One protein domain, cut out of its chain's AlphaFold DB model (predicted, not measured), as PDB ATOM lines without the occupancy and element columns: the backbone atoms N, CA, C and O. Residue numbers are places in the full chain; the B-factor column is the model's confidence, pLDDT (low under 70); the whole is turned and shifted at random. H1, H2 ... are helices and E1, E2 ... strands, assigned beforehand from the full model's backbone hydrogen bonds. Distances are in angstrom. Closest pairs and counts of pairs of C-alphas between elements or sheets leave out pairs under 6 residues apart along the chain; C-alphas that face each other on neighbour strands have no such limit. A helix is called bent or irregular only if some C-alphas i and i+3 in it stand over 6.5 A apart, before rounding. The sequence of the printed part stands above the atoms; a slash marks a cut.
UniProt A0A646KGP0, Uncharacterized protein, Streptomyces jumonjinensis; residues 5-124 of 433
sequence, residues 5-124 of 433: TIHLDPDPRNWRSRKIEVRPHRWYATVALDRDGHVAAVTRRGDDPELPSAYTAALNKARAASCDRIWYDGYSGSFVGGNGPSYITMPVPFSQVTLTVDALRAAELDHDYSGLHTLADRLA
ATOM      1  N   THR A   5      -9.654  27.125  -6.420       90.12
ATOM      2  CA  THR A   5      -8.687  26.066  -6.726       90.12
ATOM      3  C   THR A   5      -9.322  24.707  -6.470       90.12
ATOM      4  O   THR A   5      -9.975  24.501  -5.448       90.12
ATOM      5  N   ILE A   6      -9.148  23.782  -7.410       90.38
ATOM      6  CA  ILE A   6      -9.692  22.425  -7.373       90.38
ATOM      7  C   ILE A   6      -8.514  21.461  -7.450       90.38
ATOM      8  O   ILE A   6      -7.830  21.402  -8.467       90.38
ATOM      9  N   HIS A   7      -8.269  20.708  -6.383       89.94
ATOM     10  CA  HIS A   7      -7.200  19.710  -6.353       89.94
ATOM     11  C   HIS A   7      -7.660  18.424  -7.041       89.94
ATOM     12  O   HIS A   7      -8.772  17.953  -6.797       89.94
ATOM     13  N   LEU A   8      -6.813  17.879  -7.915       88.44
ATOM     14  CA  LEU A   8      -7.096  16.637  -8.637       88.44
ATOM     15  C   LEU A   8      -6.577  15.406  -7.893       88.44
ATOM     16  O   LEU A   8      -7.158  14.331  -8.012       88.44
ATOM     17  N   ASP A   9      -5.509  15.572  -7.114       86.69
ATOM     18  CA  ASP A   9      -4.899  14.488  -6.348       86.69
ATOM     19  C   ASP A   9      -5.411  14.451  -4.889       86.69
ATOM     20  O   ASP A   9      -5.759  15.501  -4.340       86.69
ATOM     21  N   PRO A  10      -5.437  13.270  -4.229       73.56
ATOM     22  CA  PRO A  10      -6.048  13.094  -2.904       73.56
ATOM     23  C   PRO A  10      -5.427  13.923  -1.773       73.56
ATOM     24  O   PRO A  10      -6.126  14.263  -0.821       73.56
ATOM     25  N   ASP A  11      -4.127  14.230  -1.857       80.19
ATOM     26  CA  ASP A  11      -3.442  15.088  -0.886       80.19
ATOM     27  C   ASP A  11      -3.250  16.506  -1.456       80.19
ATOM     28  O   ASP A  11      -2.324  16.730  -2.246       80.19
ATOM     29  N   PRO A  12      -4.076  17.484  -1.041       74.25
ATOM     30  CA  PRO A  12      -4.006  18.854  -1.542       74.25
ATOM     31  C   PRO A  12      -2.782  19.627  -1.028       74.25
ATOM     32  O   PRO A  12      -2.481  20.701  -1.545       74.25
ATOM     33  N   ARG A  13      -2.075  19.118  -0.006       78.25
ATOM     34  CA  ARG A  13      -0.869  19.753   0.557       78.25
ATOM     35  C   ARG A  13       0.412  19.277  -0.118       78.25
ATOM     36  O   ARG A  13       1.478  19.844   0.121       78.25
ATOM     37  N   ASN A  14       0.328  18.243  -0.949       81.62
ATOM     38  CA  ASN A  14       1.474  17.744  -1.682       81.62
ATOM     39  C   ASN A  14       1.851  18.738  -2.786       81.62
ATOM     40  O   ASN A  14       1.047  19.031  -3.664       81.62
ATOM     41  N   TRP A  15       3.098  19.212  -2.789       79.06
ATOM     42  CA  TRP A  15       3.598  20.125  -3.826       79.06
ATOM     43  C   TRP A  15       3.546  19.520  -5.239       79.06
ATOM     44  O   TRP A  15       3.583  20.256  -6.215       79.06
ATOM     45  N   ARG A  16       3.451  18.187  -5.353       82.25
ATOM     46  CA  ARG A  16       3.291  17.450  -6.618       82.25
ATOM     47  C   ARG A  16       1.841  17.370  -7.100       82.25
ATOM     48  O   ARG A  16       1.604  16.802  -8.162       82.25
ATOM     49  N   SER A  17       0.890  17.847  -6.297       85.25
ATOM     50  CA  SER A  17      -0.538  17.796  -6.594       85.25
ATOM     51  C   SER A  17      -0.850  18.638  -7.826       85.25
ATOM     52  O   SER A  17      -0.499  19.816  -7.896       85.25
ATOM     53  N   ARG A  18      -1.545  18.028  -8.780       90.69
ATOM     54  CA  ARG A  18      -2.163  18.707  -9.909       90.69
ATOM     55  C   ARG A  18      -3.413  19.422  -9.426       90.69
ATOM     56  O   ARG A  18      -4.210  18.875  -8.655       90.69
ATOM     57  N   LYS A  19      -3.612  20.644  -9.904       92.31
ATOM     58  CA  LYS A  19      -4.750  21.479  -9.510       92.31
ATOM     59  C   LYS A  19      -5.265  22.292 -10.683       92.31
ATOM     60  O   LYS A  19      -4.509  22.683 -11.566       92.31
ATOM     61  N   ILE A  20      -6.563  22.559 -10.667       93.00
ATOM     62  CA  ILE A  20      -7.224  23.459 -11.602       93.00
ATOM     63  C   ILE A  20      -7.550  24.757 -10.869       93.00
ATOM     64  O   ILE A  20      -8.308  24.764  -9.899       93.00
ATOM     65  N   GLU A  21      -6.991  25.858 -11.344       92.00
ATOM     66  CA  GLU A  21      -7.248  27.207 -10.855       92.00
ATOM     67  C   GLU A  21      -8.215  27.920 -11.798       92.00
ATOM     68  O   GLU A  21      -8.054  27.901 -13.018       92.00
ATOM     69  N   VAL A  22      -9.236  28.561 -11.236       93.06
ATOM     70  CA  VAL A  22     -10.199  29.363 -11.990       93.06
ATOM     71  C   VAL A  22     -10.074  30.806 -11.543       93.06
ATOM     72  O   VAL A  22     -10.398  31.123 -10.399       93.06
ATOM     73  N   ARG A  23      -9.659  31.684 -12.457       92.75
ATOM     74  CA  ARG A  23      -9.501  33.120 -12.208       92.75
ATOM     75  C   ARG A  23     -10.461  33.933 -13.072       92.75
ATOM     76  O   ARG A  23     -10.362  33.883 -14.300       92.75
ATOM     77  N   PRO A  24     -11.404  34.681 -12.481       91.69
ATOM     78  CA  PRO A  24     -12.271  35.565 -13.247       91.69
ATOM     79  C   PRO A  24     -11.504  36.816 -13.703       91.69
ATOM     80  O   PRO A  24     -10.818  37.460 -12.915       91.69
ATOM     81  N   HIS A  25     -11.665  37.194 -14.968       89.19
ATOM     82  CA  HIS A  25     -11.261  38.496 -15.501       89.19
ATOM     83  C   HIS A  25     -12.501  39.359 -15.769       89.19
ATOM     84  O   HIS A  25     -13.610  39.014 -15.376       89.19
ATOM     85  N   ARG A  26     -12.338  40.505 -16.441       88.81
ATOM     86  CA  ARG A  26     -13.468  41.386 -16.785       88.81
ATOM     87  C   ARG A  26     -14.418  40.777 -17.829       88.81
ATOM     88  O   ARG A  26     -15.617  41.006 -17.743       88.81
ATOM     89  N   TRP A  27     -13.886  40.046 -18.811       89.88
ATOM     90  CA  TRP A  27     -14.641  39.566 -19.984       89.88
ATOM     91  C   TRP A  27     -14.812  38.045 -20.045       89.88
ATOM     92  O   TRP A  27     -15.736  37.548 -20.677       89.88
ATOM     93  N   TYR A  28     -13.917  37.307 -19.401       94.31
ATOM     94  CA  TYR A  28     -13.847  35.850 -19.454       94.31
ATOM     95  C   TYR A  28     -13.234  35.328 -18.150       94.31
ATOM     96  O   TYR A  28     -12.817  36.117 -17.298       94.31
ATOM     97  N   ALA A  29     -13.152  34.014 -17.983       94.25
ATOM     98  CA  ALA A  29     -12.386  33.397 -16.906       94.25
ATOM     99  C   ALA A  29     -11.222  32.591 -17.478       94.25
ATOM    100  O   ALA A  29     -11.342  31.973 -18.532       94.25
ATOM    101  N   THR A  30     -10.102  32.582 -16.774       94.75
ATOM    102  CA  THR A  30      -8.988  31.689 -17.071       94.75
ATOM    103  C   THR A  30      -9.147  30.426 -16.241       94.75
ATOM    104  O   THR A  30      -9.237  30.507 -15.017       94.75
ATOM    105  N   VAL A  31      -9.179  29.271 -16.902       94.38
ATOM    106  CA  VAL A  31      -9.092  27.953 -16.270       94.38
ATOM    107  C   VAL A  31      -7.696  27.412 -16.549       94.38
ATOM    108  O   VAL A  31      -7.336  27.188 -17.705       94.38
ATOM    109  N   ALA A  32      -6.893  27.263 -15.503       93.44
ATOM    110  CA  ALA A  32      -5.510  26.827 -15.596       93.44
ATOM    111  C   ALA A  32      -5.328  25.484 -14.893       93.44
ATOM    112  O   ALA A  32      -5.620  25.372 -13.709       93.44
ATOM    113  N   LEU A  33      -4.841  24.477 -15.611       92.38
ATOM    114  CA  LEU A  33      -4.375  23.225 -15.026       92.38
ATOM    115  C   LEU A  33      -2.873  23.366 -14.743       92.38
ATOM    116  O   LEU A  33      -2.059  23.434 -15.665       92.38
ATOM    117  N   ASP A  34      -2.541  23.446 -13.458       90.75
ATOM    118  CA  ASP A  34      -1.180  23.471 -12.928       90.75
ATOM    119  C   ASP A  34      -0.721  22.030 -12.668       90.75
ATOM    120  O   ASP A  34      -1.331  21.287 -11.888       90.75
ATOM    121  N   ARG A  35       0.343  21.646 -13.372       90.12
ATOM    122  CA  ARG A  35       1.011  20.341 -13.319       90.12
ATOM    123  C   ARG A  35       2.482  20.496 -12.943       90.12
ATOM    124  O   ARG A  35       3.227  19.531 -13.065       90.12
ATOM    125  N   ASP A  36       2.938  21.666 -12.512       88.19
ATOM    126  CA  ASP A  36       4.367  21.973 -12.444       88.19
ATOM    127  C   ASP A  36       5.117  21.057 -11.472       88.19
ATOM    128  O   ASP A  36       6.109  20.412 -11.817       88.19
ATOM    129  N   GLY A  37       4.561  20.888 -10.271       84.12
ATOM    130  CA  GLY A  37       5.112  19.965  -9.286       84.12
ATOM    131  C   GLY A  37       5.039  18.495  -9.716       84.12
ATOM    132  O   GLY A  37       5.921  17.701  -9.376       84.12
ATOM    133  N   HIS A  38       4.009  18.129 -10.484       86.12
ATOM    134  CA  HIS A  38       3.858  16.791 -11.052       86.12
ATOM    135  C   HIS A  38       4.931  16.528 -12.114       86.12
ATOM    136  O   HIS A  38       5.670  15.550 -12.005       86.12
ATOM    137  N   VAL A  39       5.078  17.437 -13.079       86.94
ATOM    138  CA  VAL A  39       6.079  17.387 -14.151       86.94
ATOM    139  C   VAL A  39       7.486  17.316 -13.572       86.94
ATOM    140  O   VAL A  39       8.232  16.404 -13.914       86.94
ATOM    141  N   ALA A  40       7.824  18.168 -12.602       85.38
ATOM    142  CA  ALA A  40       9.124  18.113 -11.937       85.38
ATOM    143  C   ALA A  40       9.400  16.745 -11.278       85.38
ATOM    144  O   ALA A  40      10.544  16.288 -11.241       85.38
ATOM    145  N   ALA A  41       8.375  16.068 -10.753       86.25
ATOM    146  CA  ALA A  41       8.512  14.739 -10.159       86.25
ATOM    147  C   ALA A  41       8.580  13.599 -11.194       86.25
ATOM    148  O   ALA A  41       9.200  12.574 -10.904       86.25
ATOM    149  N   VAL A  42       7.935  13.748 -12.353       86.56
ATOM    150  CA  VAL A  42       8.010  12.825 -13.503       86.56
ATOM    151  C   VAL A  42       9.399  12.915 -14.140       86.56
ATOM    152  O   VAL A  42      10.115  11.920 -14.199       86.56
ATOM    153  N   THR A  43       9.865  14.128 -14.441       86.94
ATOM    154  CA  THR A  43      11.201  14.363 -15.008       86.94
ATOM    155  C   THR A  43      12.319  13.852 -14.096       86.94
ATOM    156  O   THR A  43      13.270  13.238 -14.570       86.94
ATOM    157  N   ARG A  44      12.209  14.023 -12.768       86.94
ATOM    158  CA  ARG A  44      13.192  13.465 -11.811       86.94
ATOM    159  C   ARG A  44      13.256  11.935 -11.808       86.94
ATOM    160  O   ARG A  44      14.261  11.392 -11.360       86.94
ATOM    161  N   ARG A  45      12.198  11.251 -12.249       88.56
ATOM    162  CA  ARG A  45      12.163   9.789 -12.395       88.56
ATOM    163  C   ARG A  45      12.697   9.310 -13.747       88.56
ATOM    164  O   ARG A  45      12.894   8.113 -13.905       88.56
ATOM    165  N   GLY A  46      13.002  10.234 -14.663       83.94
ATOM    166  CA  GLY A  46      13.476   9.929 -16.013       83.94
ATOM    167  C   GLY A  46      12.355   9.683 -17.024       83.94
ATOM    168  O   GLY A  46      12.649   9.295 -18.150       83.94
ATOM    169  N   ASP A  47      11.101   9.916 -16.635       87.50
ATOM    170  CA  ASP A  47       9.938   9.777 -17.509       87.50
ATOM    171  C   ASP A  47       9.705  11.065 -18.321       87.50
ATOM    172  O   ASP A  47      10.064  12.169 -17.889       87.50
ATOM    173  N   ASP A  48       9.073  10.925 -19.487       84.50
ATOM    174  CA  ASP A  48       8.719  12.039 -20.370       84.50
ATOM    175  C   ASP A  48       7.465  12.780 -19.854       84.50
ATOM    176  O   ASP A  48       6.402  12.165 -19.718       84.50
ATOM    177  N   PRO A  49       7.551  14.087 -19.531       84.44
ATOM    178  CA  PRO A  49       6.408  14.865 -19.063       84.44
ATOM    179  C   PRO A  49       5.515  15.409 -20.191       84.44
ATOM    180  O   PRO A  49       4.548  16.124 -19.887       84.44
ATOM    181  N   GLU A  50       5.843  15.153 -21.464       87.50
ATOM    182  CA  GLU A  50       5.075  15.654 -22.600       87.50
ATOM    183  C   GLU A  50       3.607  15.215 -22.567       87.50
ATOM    184  O   GLU A  50       3.223  14.131 -22.122       87.50
ATOM    185  N   LEU A  51       2.745  16.117 -23.035       87.12
ATOM    186  CA  LEU A  51       1.325  15.836 -23.171       87.12
ATOM    187  C   LEU A  51       1.098  14.974 -24.418       87.12
ATOM    188  O   LEU A  51       1.645  15.297 -25.476       87.12
ATOM    189  N   PRO A  52       0.219  13.956 -24.360       91.06
ATOM    190  CA  PRO A  52      -0.155  13.193 -25.542       91.06
ATOM    191  C   PRO A  52      -0.603  14.105 -26.692       91.06
ATOM    192  O   PRO A  52      -1.320  15.091 -26.485       91.06
ATOM    193  N   SER A  53      -0.229  13.760 -27.924       90.69
ATOM    194  CA  SER A  53      -0.569  14.552 -29.117       90.69
ATOM    195  C   SER A  53      -2.080  14.738 -29.284       90.69
ATOM    196  O   SER A  53      -2.534  15.835 -29.611       90.69
ATOM    197  N   ALA A  54      -2.868  13.702 -28.975       92.44
ATOM    198  CA  ALA A  54      -4.328  13.748 -28.980       92.44
ATOM    199  C   ALA A  54      -4.891  14.744 -27.949       92.44
ATOM    200  O   ALA A  54      -5.792  15.516 -28.282       92.44
ATOM    201  N   TYR A  55      -4.312  14.802 -26.742       93.25
ATOM    202  CA  TYR A  55      -4.684  15.800 -25.735       93.25
ATOM    203  C   TYR A  55      -4.360  17.206 -26.252       93.25
ATOM    204  O   TYR A  55      -5.231  18.074 -26.307       93.25
ATOM    205  N   THR A  56      -3.130  17.423 -26.720       91.31
ATOM    206  CA  THR A  56      -2.693  18.731 -27.226       91.31
ATOM    207  C   THR A  56      -3.561  19.209 -28.396       91.31
ATOM    208  O   THR A  56      -3.934  20.382 -28.450       91.31
ATOM    209  N   ALA A  57      -3.953  18.312 -29.305       92.00
ATOM    210  CA  ALA A  57      -4.853  18.621 -30.412       92.00
ATOM    211  C   ALA A  57      -6.265  19.010 -29.934       92.00
ATOM    212  O   ALA A  57      -6.783  20.052 -30.350       92.00
ATOM    213  N   ALA A  58      -6.870  18.228 -29.032       94.12
ATOM    214  CA  ALA A  58      -8.194  18.517 -28.474       94.12
ATOM    215  C   ALA A  58      -8.206  19.841 -27.691       94.12
ATOM    216  O   ALA A  58      -9.089  20.681 -27.889       94.12
ATOM    217  N   LEU A  59      -7.176  20.071 -26.872       93.50
ATOM    218  CA  LEU A  59      -6.970  21.303 -26.116       93.50
ATOM    219  C   LEU A  59      -6.829  22.514 -27.044       93.50
ATOM    220  O   LEU A  59      -7.479  23.536 -26.829       93.50
ATOM    221  N   ASN A  60      -6.005  22.409 -28.090       92.25
ATOM    222  CA  ASN A  60      -5.811  23.490 -29.054       92.25
ATOM    223  C   ASN A  60      -7.111  23.839 -29.785       92.25
ATOM    224  O   ASN A  60      -7.413  25.025 -29.923       92.25
ATOM    225  N   LYS A  61      -7.898  22.831 -30.189       93.50
ATOM    226  CA  LYS A  61      -9.205  23.036 -30.832       93.50
ATOM    227  C   LYS A  61     -10.177  23.760 -29.891       93.50
ATOM    228  O   LYS A  61     -10.737  24.788 -30.268       93.50
ATOM    229  N   ALA A  62     -10.330  23.272 -28.658       95.38
ATOM    230  CA  ALA A  62     -11.228  23.863 -27.662       95.38
ATOM    231  C   ALA A  62     -10.821  25.293 -27.293       95.38
ATOM    232  O   ALA A  62     -11.652  26.199 -27.252       95.38
ATOM    233  N   ARG A  63      -9.521  25.518 -27.081       93.75
ATOM    234  CA  ARG A  63      -8.961  26.835 -26.774       93.75
ATOM    235  C   ARG A  63      -9.184  27.824 -27.913       93.75
ATOM    236  O   ARG A  63      -9.608  28.942 -27.644       93.75
ATOM    237  N   ALA A  64      -8.929  27.425 -29.160       92.38
ATOM    238  CA  ALA A  64      -9.159  28.283 -30.319       92.38
ATOM    239  C   ALA A  64     -10.633  28.712 -30.417       92.38
ATOM    240  O   ALA A  64     -10.903  29.906 -30.520       92.38
ATOM    241  N   ALA A  65     -11.573  27.769 -30.279       95.12
ATOM    242  CA  ALA A  65     -13.007  28.067 -30.284       95.12
ATOM    243  C   ALA A  65     -13.416  29.016 -29.139       95.12
ATOM    244  O   ALA A  65     -14.174  29.962 -29.340       95.12
ATOM    245  N   SER A  66     -12.855  28.820 -27.944       95.38
ATOM    246  CA  SER A  66     -13.089  29.695 -26.790       95.38
ATOM    247  C   SER A  66     -12.581  31.121 -27.006       95.38
ATOM    248  O   SER A  66     -13.322  32.079 -26.782       95.38
ATOM    249  N   CYS A  67     -11.340  31.274 -27.478       94.12
ATOM    250  CA  CYS A  67     -10.765  32.576 -27.820       94.12
ATOM    251  C   CYS A  67     -11.624  33.299 -28.861       94.12
ATOM    252  O   CYS A  67     -11.911  34.487 -28.721       94.12
ATOM    253  N   ASP A  68     -12.063  32.564 -29.882       94.50
ATOM    254  CA  ASP A  68     -12.898  33.088 -30.953       94.50
ATOM    255  C   ASP A  68     -14.239  33.572 -30.432       94.50
ATOM    256  O   ASP A  68     -14.662  34.667 -30.797       94.50
ATOM    257  N   ARG A  69     -14.862  32.817 -29.523       94.81
ATOM    258  CA  ARG A  69     -16.110  33.231 -28.886       94.81
ATOM    259  C   ARG A  69     -15.939  34.492 -28.043       94.81
ATOM    260  O   ARG A  69     -16.750  35.403 -28.149       94.81
ATOM    261  N   ILE A  70     -14.868  34.581 -27.258       94.50
ATOM    262  CA  ILE A  70     -14.600  35.752 -26.410       94.50
ATOM    263  C   ILE A  70     -14.331  37.007 -27.260       94.50
ATOM    264  O   ILE A  70     -14.824  38.089 -26.941       94.50
ATOM    265  N   TRP A  71     -13.576  36.880 -28.357       93.75
ATOM    266  CA  TRP A  71     -13.371  37.983 -29.303       93.75
ATOM    267  C   TRP A  71     -14.658  38.367 -30.038       93.75
ATOM    268  O   TRP A  71     -14.928  39.554 -30.212       93.75
ATOM    269  N   TYR A  72     -15.467  37.383 -30.439       93.56
ATOM    270  CA  TYR A  72     -16.782  37.603 -31.041       93.56
ATOM    271  C   TYR A  72     -17.701  38.401 -30.106       93.56
ATOM    272  O   TYR A  72     -18.314  39.372 -30.542       93.56
ATOM    273  N   ASP A  73     -17.709  38.080 -28.811       90.06
ATOM    274  CA  ASP A  73     -18.500  38.788 -27.797       90.06
ATOM    275  C   ASP A  73     -17.967  40.210 -27.486       90.06
ATOM    276  O   ASP A  73     -18.628  40.983 -26.789       90.06
ATOM    277  N   GLY A  74     -16.808  40.598 -28.037       85.38
ATOM    278  CA  GLY A  74     -16.321  41.982 -28.059       85.38
ATOM    279  C   GLY A  74     -15.053  42.273 -27.264       85.38
ATOM    280  O   GLY A  74     -14.651  43.434 -27.163       85.38
ATOM    281  N   TYR A  75     -14.382  41.251 -26.735       90.00
ATOM    282  CA  TYR A  75     -13.040  41.428 -26.193       90.00
ATOM    283  C   TYR A  75     -12.050  41.760 -27.323       90.00
ATOM    284  O   TYR A  75     -12.070  41.126 -28.371       90.00
ATOM    285  N   SER A  76     -11.159  42.732 -27.120       82.19
ATOM    286  CA  SER A  76     -10.156  43.144 -28.119       82.19
ATOM    287  C   SER A  76      -8.710  42.903 -27.678       82.19
ATOM    288  O   SER A  76      -7.784  43.286 -28.386       82.19
ATOM    289  N   GLY A  77      -8.507  42.334 -26.487       84.06
ATOM    290  CA  GLY A  77      -7.176  42.088 -25.940       84.06
ATOM    291  C   GLY A  77      -6.571  40.760 -26.391       84.06
ATOM    292  O   GLY A  77      -7.194  39.950 -27.087       84.06
ATOM    293  N   SER A  78      -5.336  40.536 -25.957       84.31
ATOM    294  CA  SER A  78      -4.627  39.268 -26.098       84.31
ATOM    295  C   SER A  78      -4.910  38.340 -24.920       84.31
ATOM    296  O   SER A  78      -5.075  38.784 -23.785       84.31
ATOM    297  N   PHE A  79      -4.871  37.036 -25.169       84.50
ATOM    298  CA  PHE A  79      -4.909  36.035 -24.109       84.50
ATOM    299  C   PHE A  79      -3.491  35.691 -23.667       84.50
ATOM    300  O   PHE A  79      -2.635  35.391 -24.498       84.50
ATOM    301  N   VAL A  80      -3.254  35.700 -22.359       71.62
ATOM    302  CA  VAL A  80      -2.035  35.139 -21.772       71.62
ATOM    303  C   VAL A  80      -2.276  33.650 -21.555       71.62
ATOM    304  O   VAL A  80      -3.282  33.272 -20.954       71.62
ATOM    305  N   GLY A  81      -1.380  32.793 -22.043       65.88
ATOM    306  CA  GLY A  81      -1.495  31.361 -21.791       65.88
ATOM    307  C   GLY A  81      -0.266  30.557 -22.191       65.88
ATOM    308  O   GLY A  81       0.427  30.900 -23.146       65.88
ATOM    309  N   GLY A  82      -0.038  29.466 -21.460       62.69
ATOM    310  CA  GLY A  82       0.898  28.400 -21.806       62.69
ATOM    311  C   GLY A  82       0.148  27.114 -22.158       62.69
ATOM    312  O   GLY A  82      -0.951  26.860 -21.667       62.69
ATOM    313  N   ASN A  83       0.725  26.321 -23.053       67.38
ATOM    314  CA  ASN A  83       0.333  24.938 -23.346       67.38
ATOM    315  C   ASN A  83       1.522  23.990 -23.138       67.38
ATOM    316  O   ASN A  83       1.649  22.979 -23.825       67.38
ATOM    317  N   GLY A  84       2.423  24.374 -22.234       77.75
ATOM    318  CA  GLY A  84       3.564  23.554 -21.873       77.75
ATOM    319  C   GLY A  84       3.137  22.391 -20.978       77.75
ATOM    320  O   GLY A  84       2.054  22.428 -20.387       77.75
ATOM    321  N   PRO A  85       4.000  21.382 -20.814       80.38
ATOM    322  CA  PRO A  85       3.707  20.236 -19.962       80.38
ATOM    323  C   PRO A  85       3.386  20.655 -18.517       80.38
ATOM    324  O   PRO A  85       2.498  20.070 -17.903       80.38
ATOM    325  N   SER A  86       4.026  21.700 -17.979       84.06
ATOM    326  CA  SER A  86       3.783  22.171 -16.604       84.06
ATOM    327  C   SER A  86       2.485  22.959 -16.414       84.06
ATOM    328  O   SER A  86       1.915  22.926 -15.328       84.06
ATOM    329  N   TYR A  87       2.016  23.686 -17.432       87.69
ATOM    330  CA  TYR A  87       0.875  24.591 -17.298       87.69
ATOM    331  C   TYR A  87       0.040  24.605 -18.573       87.69
ATOM    332  O   TYR A  87       0.516  24.983 -19.647       87.69
ATOM    333  N   ILE A  88      -1.238  24.270 -18.416       90.94
ATOM    334  CA  ILE A  88      -2.257  24.412 -19.451       90.94
ATOM    335  C   ILE A  88      -3.165  25.569 -19.062       90.94
ATOM    336  O   ILE A  88      -3.754  25.564 -17.986       90.94
ATOM    337  N   THR A  89      -3.305  26.560 -19.937       91.94
ATOM    338  CA  THR A  89      -4.167  27.724 -19.705       91.94
ATOM    339  C   THR A  89      -5.249  27.831 -20.773       91.94
ATOM    340  O   THR A  89      -4.952  27.905 -21.969       91.94
ATOM    341  N   MET A  90      -6.508  27.898 -20.340       93.25
ATOM    342  CA  MET A  90      -7.669  28.091 -21.204       93.25
ATOM    343  C   MET A  90      -8.447  29.357 -20.818       93.25
ATOM    344  O   MET A  90      -9.092  29.378 -19.767       93.25
ATOM    345  N   PRO A  91      -8.445  30.408 -21.655       94.75
ATOM    346  CA  PRO A  91      -9.438  31.468 -21.543       94.75
ATOM    347  C   PRO A  91     -10.797  30.912 -21.980       94.75
ATOM    348  O   PRO A  91     -10.899  30.311 -23.047       94.75
ATOM    349  N   VAL A  92     -11.841  31.082 -21.168       95.19
ATOM    350  CA  VAL A  92     -13.181  30.561 -21.470       95.19
ATOM    351  C   VAL A  92     -14.289  31.556 -21.113       95.19
ATOM    352  O   VAL A  92     -14.173  32.272 -20.110       95.19
ATOM    353  N   PRO A  93     -15.391  31.610 -21.888       94.88
ATOM    354  CA  PRO A  93     -16.574  32.366 -21.493       94.88
ATOM    355  C   PRO A  93     -17.083  31.912 -20.122       94.88
ATOM    356  O   PRO A  93     -17.052  30.720 -19.805       94.88
ATOM    357  N   PHE A  94     -17.617  32.835 -19.317       93.94
ATOM    358  CA  PHE A  94     -18.094  32.512 -17.964       93.94
ATOM    359  C   PHE A  94     -19.112  31.367 -17.934       93.94
ATOM    360  O   PHE A  94     -19.102  30.561 -17.006       93.94
ATOM    361  N   SER A  95     -19.957  31.267 -18.963       93.56
ATOM    362  CA  SER A  95     -20.969  30.214 -19.095       93.56
ATOM    363  C   SER A  95     -20.385  28.810 -19.296       93.56
ATOM    364  O   SER A  95     -21.098  27.833 -19.083       93.56
ATOM    365  N   GLN A  96     -19.109  28.690 -19.678       96.12
ATOM    366  CA  GLN A  96     -18.449  27.415 -19.976       96.12
ATOM    367  C   GLN A  96     -17.421  26.985 -18.922       96.12
ATOM    368  O   GLN A  96     -16.791  25.940 -19.075       96.12
ATOM    369  N   VAL A  97     -17.241  27.752 -17.841       94.50
ATOM    370  CA  VAL A  97     -16.205  27.485 -16.826       94.50
ATOM    371  C   VAL A  97     -16.335  26.093 -16.215       94.50
ATOM    372  O   VAL A  97     -15.349  25.369 -16.158       94.50
ATOM    373  N   THR A  98     -17.535  25.698 -15.783       94.88
ATOM    374  CA  THR A  98     -17.754  24.380 -15.163       94.88
ATOM    375  C   THR A  98     -17.434  23.248 -16.137       94.88
ATOM    376  O   THR A  98     -16.645  22.374 -15.809       94.88
ATOM    377  N   LEU A  99     -17.938  23.332 -17.371       95.06
ATOM    378  CA  LEU A  99     -17.673  22.328 -18.406       95.06
ATOM    379  C   LEU A  99     -16.188  22.225 -18.758       95.06
ATOM    380  O   LEU A  99     -15.690  21.135 -19.007       95.06
ATOM    381  N   THR A 100     -15.473  23.349 -18.751       96.12
ATOM    382  CA  THR A 100     -14.027  23.367 -19.001       96.12
ATOM    383  C   THR A 100     -13.262  22.684 -17.872       96.12
ATOM    384  O   THR A 100     -12.352  21.906 -18.136       96.12
ATOM    385  N   VAL A 101     -13.632  22.957 -16.617       95.81
ATOM    386  CA  VAL A 101     -13.040  22.298 -15.443       95.81
ATOM    387  C   VAL A 101     -13.244  20.785 -15.520       95.81
ATOM    388  O   VAL A 101     -12.280  20.041 -15.354       95.81
ATOM    389  N   ASP A 102     -14.466  20.338 -15.808       95.56
ATOM    390  CA  ASP A 102     -14.794  18.912 -15.888       95.56
ATOM    391  C   ASP A 102     -14.065  18.234 -17.058       95.56
ATOM    392  O   ASP A 102     -13.484  17.164 -16.885       95.56
ATOM    393  N   ALA A 103     -14.004  18.891 -18.221       96.19
ATOM    394  CA  ALA A 103     -13.284  18.391 -19.390       96.19
ATOM    395  C   ALA A 103     -11.771  18.275 -19.147       96.19
ATOM    396  O   ALA A 103     -11.173  17.270 -19.519       96.19
ATOM    397  N   LEU A 104     -11.143  19.269 -18.507       94.88
ATOM    398  CA  LEU A 104      -9.718  19.205 -18.159       94.88
ATOM    399  C   LEU A 104      -9.439  18.134 -17.102       94.88
ATOM    400  O   LEU A 104      -8.415  17.459 -17.174       94.88
ATOM    401  N   ARG A 105     -10.347  17.953 -16.138       94.69
ATOM    402  CA  ARG A 105     -10.237  16.899 -15.129       94.69
ATOM    403  C   ARG A 105     -10.296  15.507 -15.760       94.69
ATOM    404  O   ARG A 105      -9.420  14.701 -15.470       94.69
ATOM    405  N   ALA A 106     -11.285  15.246 -16.614       94.38
ATOM    406  CA  ALA A 106     -11.428  13.967 -17.312       94.38
ATOM    407  C   ALA A 106     -10.248  13.702 -18.266       94.38
ATOM    408  O   ALA A 106      -9.693  12.606 -18.284       94.38
ATOM    409  N   ALA A 107      -9.784  14.728 -18.986       94.19
ATOM    410  CA  ALA A 107      -8.621  14.614 -19.864       94.19
ATOM    411  C   ALA A 107      -7.325  14.283 -19.102       94.19
ATOM    412  O   ALA A 107      -6.493  13.530 -19.608       94.19
ATOM    413  N   GLU A 108      -7.145  14.839 -17.899       92.19
ATOM    414  CA  GLU A 108      -5.939  14.648 -17.083       92.19
ATOM    415  C   GLU A 108      -5.949  13.349 -16.263       92.19
ATOM    416  O   GLU A 108      -4.888  12.764 -16.043       92.19
ATOM    417  N   LEU A 109      -7.110  12.916 -15.764       91.88
ATOM    418  CA  LEU A 109      -7.219  11.735 -14.899       91.88
ATOM    419  C   LEU A 109      -7.554  10.460 -15.674       91.88
ATOM    420  O   LEU A 109      -6.980   9.412 -15.386       91.88
ATOM    421  N   ASP A 110      -8.445  10.565 -16.655       94.69
ATOM    422  CA  ASP A 110      -9.045   9.416 -17.337       94.69
ATOM    423  C   ASP A 110      -8.584   9.301 -18.800       94.69
ATOM    424  O   ASP A 110      -8.969   8.369 -19.504       94.69
ATOM    425  N   HIS A 111      -7.766  10.251 -19.273       92.50
ATOM    426  CA  HIS A 111      -7.373  10.398 -20.679       92.50
ATOM    427  C   HIS A 111      -8.570  10.499 -21.646       92.50
ATOM    428  O   HIS A 111      -8.449  10.193 -22.833       92.50
ATOM    429  N   ASP A 112      -9.721  10.964 -21.149       96.19
ATOM    430  CA  ASP A 112     -10.922  11.197 -21.949       96.19
ATOM    431  C   ASP A 112     -10.957  12.640 -22.478       96.19
ATOM    432  O   ASP A 112     -11.153  13.607 -21.740       96.19
ATOM    433  N   TYR A 113     -10.784  12.788 -23.792       96.44
ATOM    434  CA  TYR A 113     -10.770  14.086 -24.478       96.44
ATOM    435  C   TYR A 113     -12.136  14.489 -25.057       96.44
ATOM    436  O   TYR A 113     -12.261  15.563 -25.654       96.44
ATOM    437  N   SER A 114     -13.176  13.666 -24.882       96.00
ATOM    438  CA  SER A 114     -14.517  13.907 -25.433       96.00
ATOM    439  C   SER A 114     -15.132  15.220 -24.935       96.00
ATOM    440  O   SER A 114     -15.753  15.954 -25.713       96.00
ATOM    441  N   GLY A 115     -14.887  15.580 -23.671       96.25
ATOM    442  CA  GLY A 115     -15.330  16.845 -23.085       96.25
ATOM    443  C   GLY A 115     -14.709  18.068 -23.767       96.25
ATOM    444  O   GLY A 115     -15.402  19.055 -24.011       96.25
ATOM    445  N   LEU A 116     -13.426  17.996 -24.145       96.31
ATOM    446  CA  LEU A 116     -12.740  19.076 -24.863       96.31
ATOM    447  C   LEU A 116     -13.258  19.210 -26.298       96.31
ATOM    448  O   LEU A 116     -13.477  20.326 -26.765       96.31
ATOM    449  N   HIS A 117     -13.514  18.093 -26.983       96.25
ATOM    450  CA  HIS A 117     -14.144  18.115 -28.305       96.25
ATOM    451  C   HIS A 117     -15.553  18.711 -28.256       96.25
ATOM    452  O   HIS A 117     -15.852  19.629 -29.014       96.25
ATOM    453  N   THR A 118     -16.370  18.278 -27.294       96.44
ATOM    454  CA  THR A 118     -17.724  18.810 -27.076       96.44
ATOM    455  C   THR A 118     -17.696  20.310 -26.779       96.44
ATOM    456  O   THR A 118     -18.509  21.067 -27.310       96.44
ATOM    457  N   LEU A 119     -16.744  20.764 -25.957       96.44
ATOM    458  CA  LEU A 119     -16.549  22.183 -25.665       96.44
ATOM    459  C   LEU A 119     -16.180  22.973 -26.928       96.44
ATOM    460  O   LEU A 119     -16.736  24.047 -27.154       96.44
ATOM    461  N   ALA A 120     -15.277  22.437 -27.754       96.25
ATOM    462  CA  ALA A 120     -14.887  23.056 -29.016       96.25
ATOM    463  C   ALA A 120     -16.080  23.205 -29.969       96.25
ATOM    464  O   ALA A 120     -16.293  24.285 -30.514       96.25
ATOM    465  N   ASP A 121     -16.870  22.146 -30.133       95.31
ATOM    466  CA  ASP A 121     -18.006  22.129 -31.054       95.31
ATOM    467  C   ASP A 121     -19.134  23.052 -30.564       95.31
ATOM    468  O   ASP A 121     -19.736  23.776 -31.353       95.31
ATOM    469  N   ARG A 122     -19.361  23.127 -29.246       95.00
ATOM    470  CA  ARG A 122     -20.330  24.056 -28.640       95.00
ATOM    471  C   ARG A 122     -19.955  25.529 -28.825       95.00
ATOM    472  O   ARG A 122     -20.835  26.386 -28.870       95.00
ATOM    473  N   LEU A 123     -18.660  25.828 -28.852       95.75
ATOM    474  CA  LEU A 123     -18.131  27.187 -28.988       95.75
ATOM    475  C   LEU A 123     -17.836  27.574 -30.439       95.75
ATOM    476  O   LEU A 123     -17.483  28.727 -30.694       95.75
ATOM    477  N   ALA A 124     -17.973  26.633 -31.373       94.44
ATOM    478  CA  ALA A 124     -17.700  26.861 -32.778       94.44
ATOM    479  C   ALA A 124     -18.597  27.974 -33.333       94.44
ATOM    480  O   ALA A 124     -19.807  28.018 -33.112       94.44
TER     481      ALA A 124
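This is residues 5 to 124 of the 433 residues of an uncharacterized protein of Streptomyces jumonjinensis (UniProt A0A646KGP0). A twisted four-stranded sheet has H3 packed along one face and H2 beside its edge strand E4, and H4 packs on both helices. H1 and the link after it lie at one end of the elongated whole. The 120 printed residues include E1 E2 E3 H1 H2 E4 H3 H4 in chain order; the sheet runs E1 E2 E3 E4, antiparallel throughout, and the class is mixed. It is compact, with a radius of gyration of the C-alphas of 14.2 A and spans of 45 by 27 by 23 A.

E1, residues 5 to 7, E2, 19 to 24, and E3, 29 to 34, form a meander, each strand the antiparallel neighbour of the one before. Within hydrogen-bond range are N 6 and O 20, 2.8 A, and N 21 and O 32, 2.8 A. H1, residues 36 to 43, only grazes the sheet with residues 36 to 39. H2, residues 53 to 72, only grazes it with residues 56 to 70. E4, residues 87 to 92, is antiparallel to E3, with N 31 and O 90 2.9 A apart; its closest C-alphas to H2 are Val 92 and Ser 66, 5.4 A. H3, residues 94 to 109, makes two layers with the sheet, helix on one face, at a height of 8.5 A. H4, residues 114 to 123, completes an up-and-down bundle with H2 and H3, each running against the one before. It touches H2, closest C-alphas Ala 62 and Ala 120, 4.0 A, and H3, Ala 103 and Gly 115, 4.5 A, each at a shallow tilt of 22 degrees. Each O i to N i+4 pair is within hydrogen-bond range in H1, H2 and H4, and 10 of 12 in H3.

E1 begins at C-alpha 5 (-8.687, 26.066, -6.726). E2, E3 and E4 measure 16.4, 15.5 and 15.8 A, H2 28.2 A and H3 23.7 A; H3 is irregular, C-alphas 95 and 98 being 7.7 A apart. H4 ends at C-alpha 123 (-18.131, 27.187, -28.988).

The farthest C-alphas, Arg 45 and Gly 74, are 45.8 A apart. The printed part has no cut. The links E1 to E2 and H2 to E4 are long. Residues 81 to 83 are under pLDDT 70.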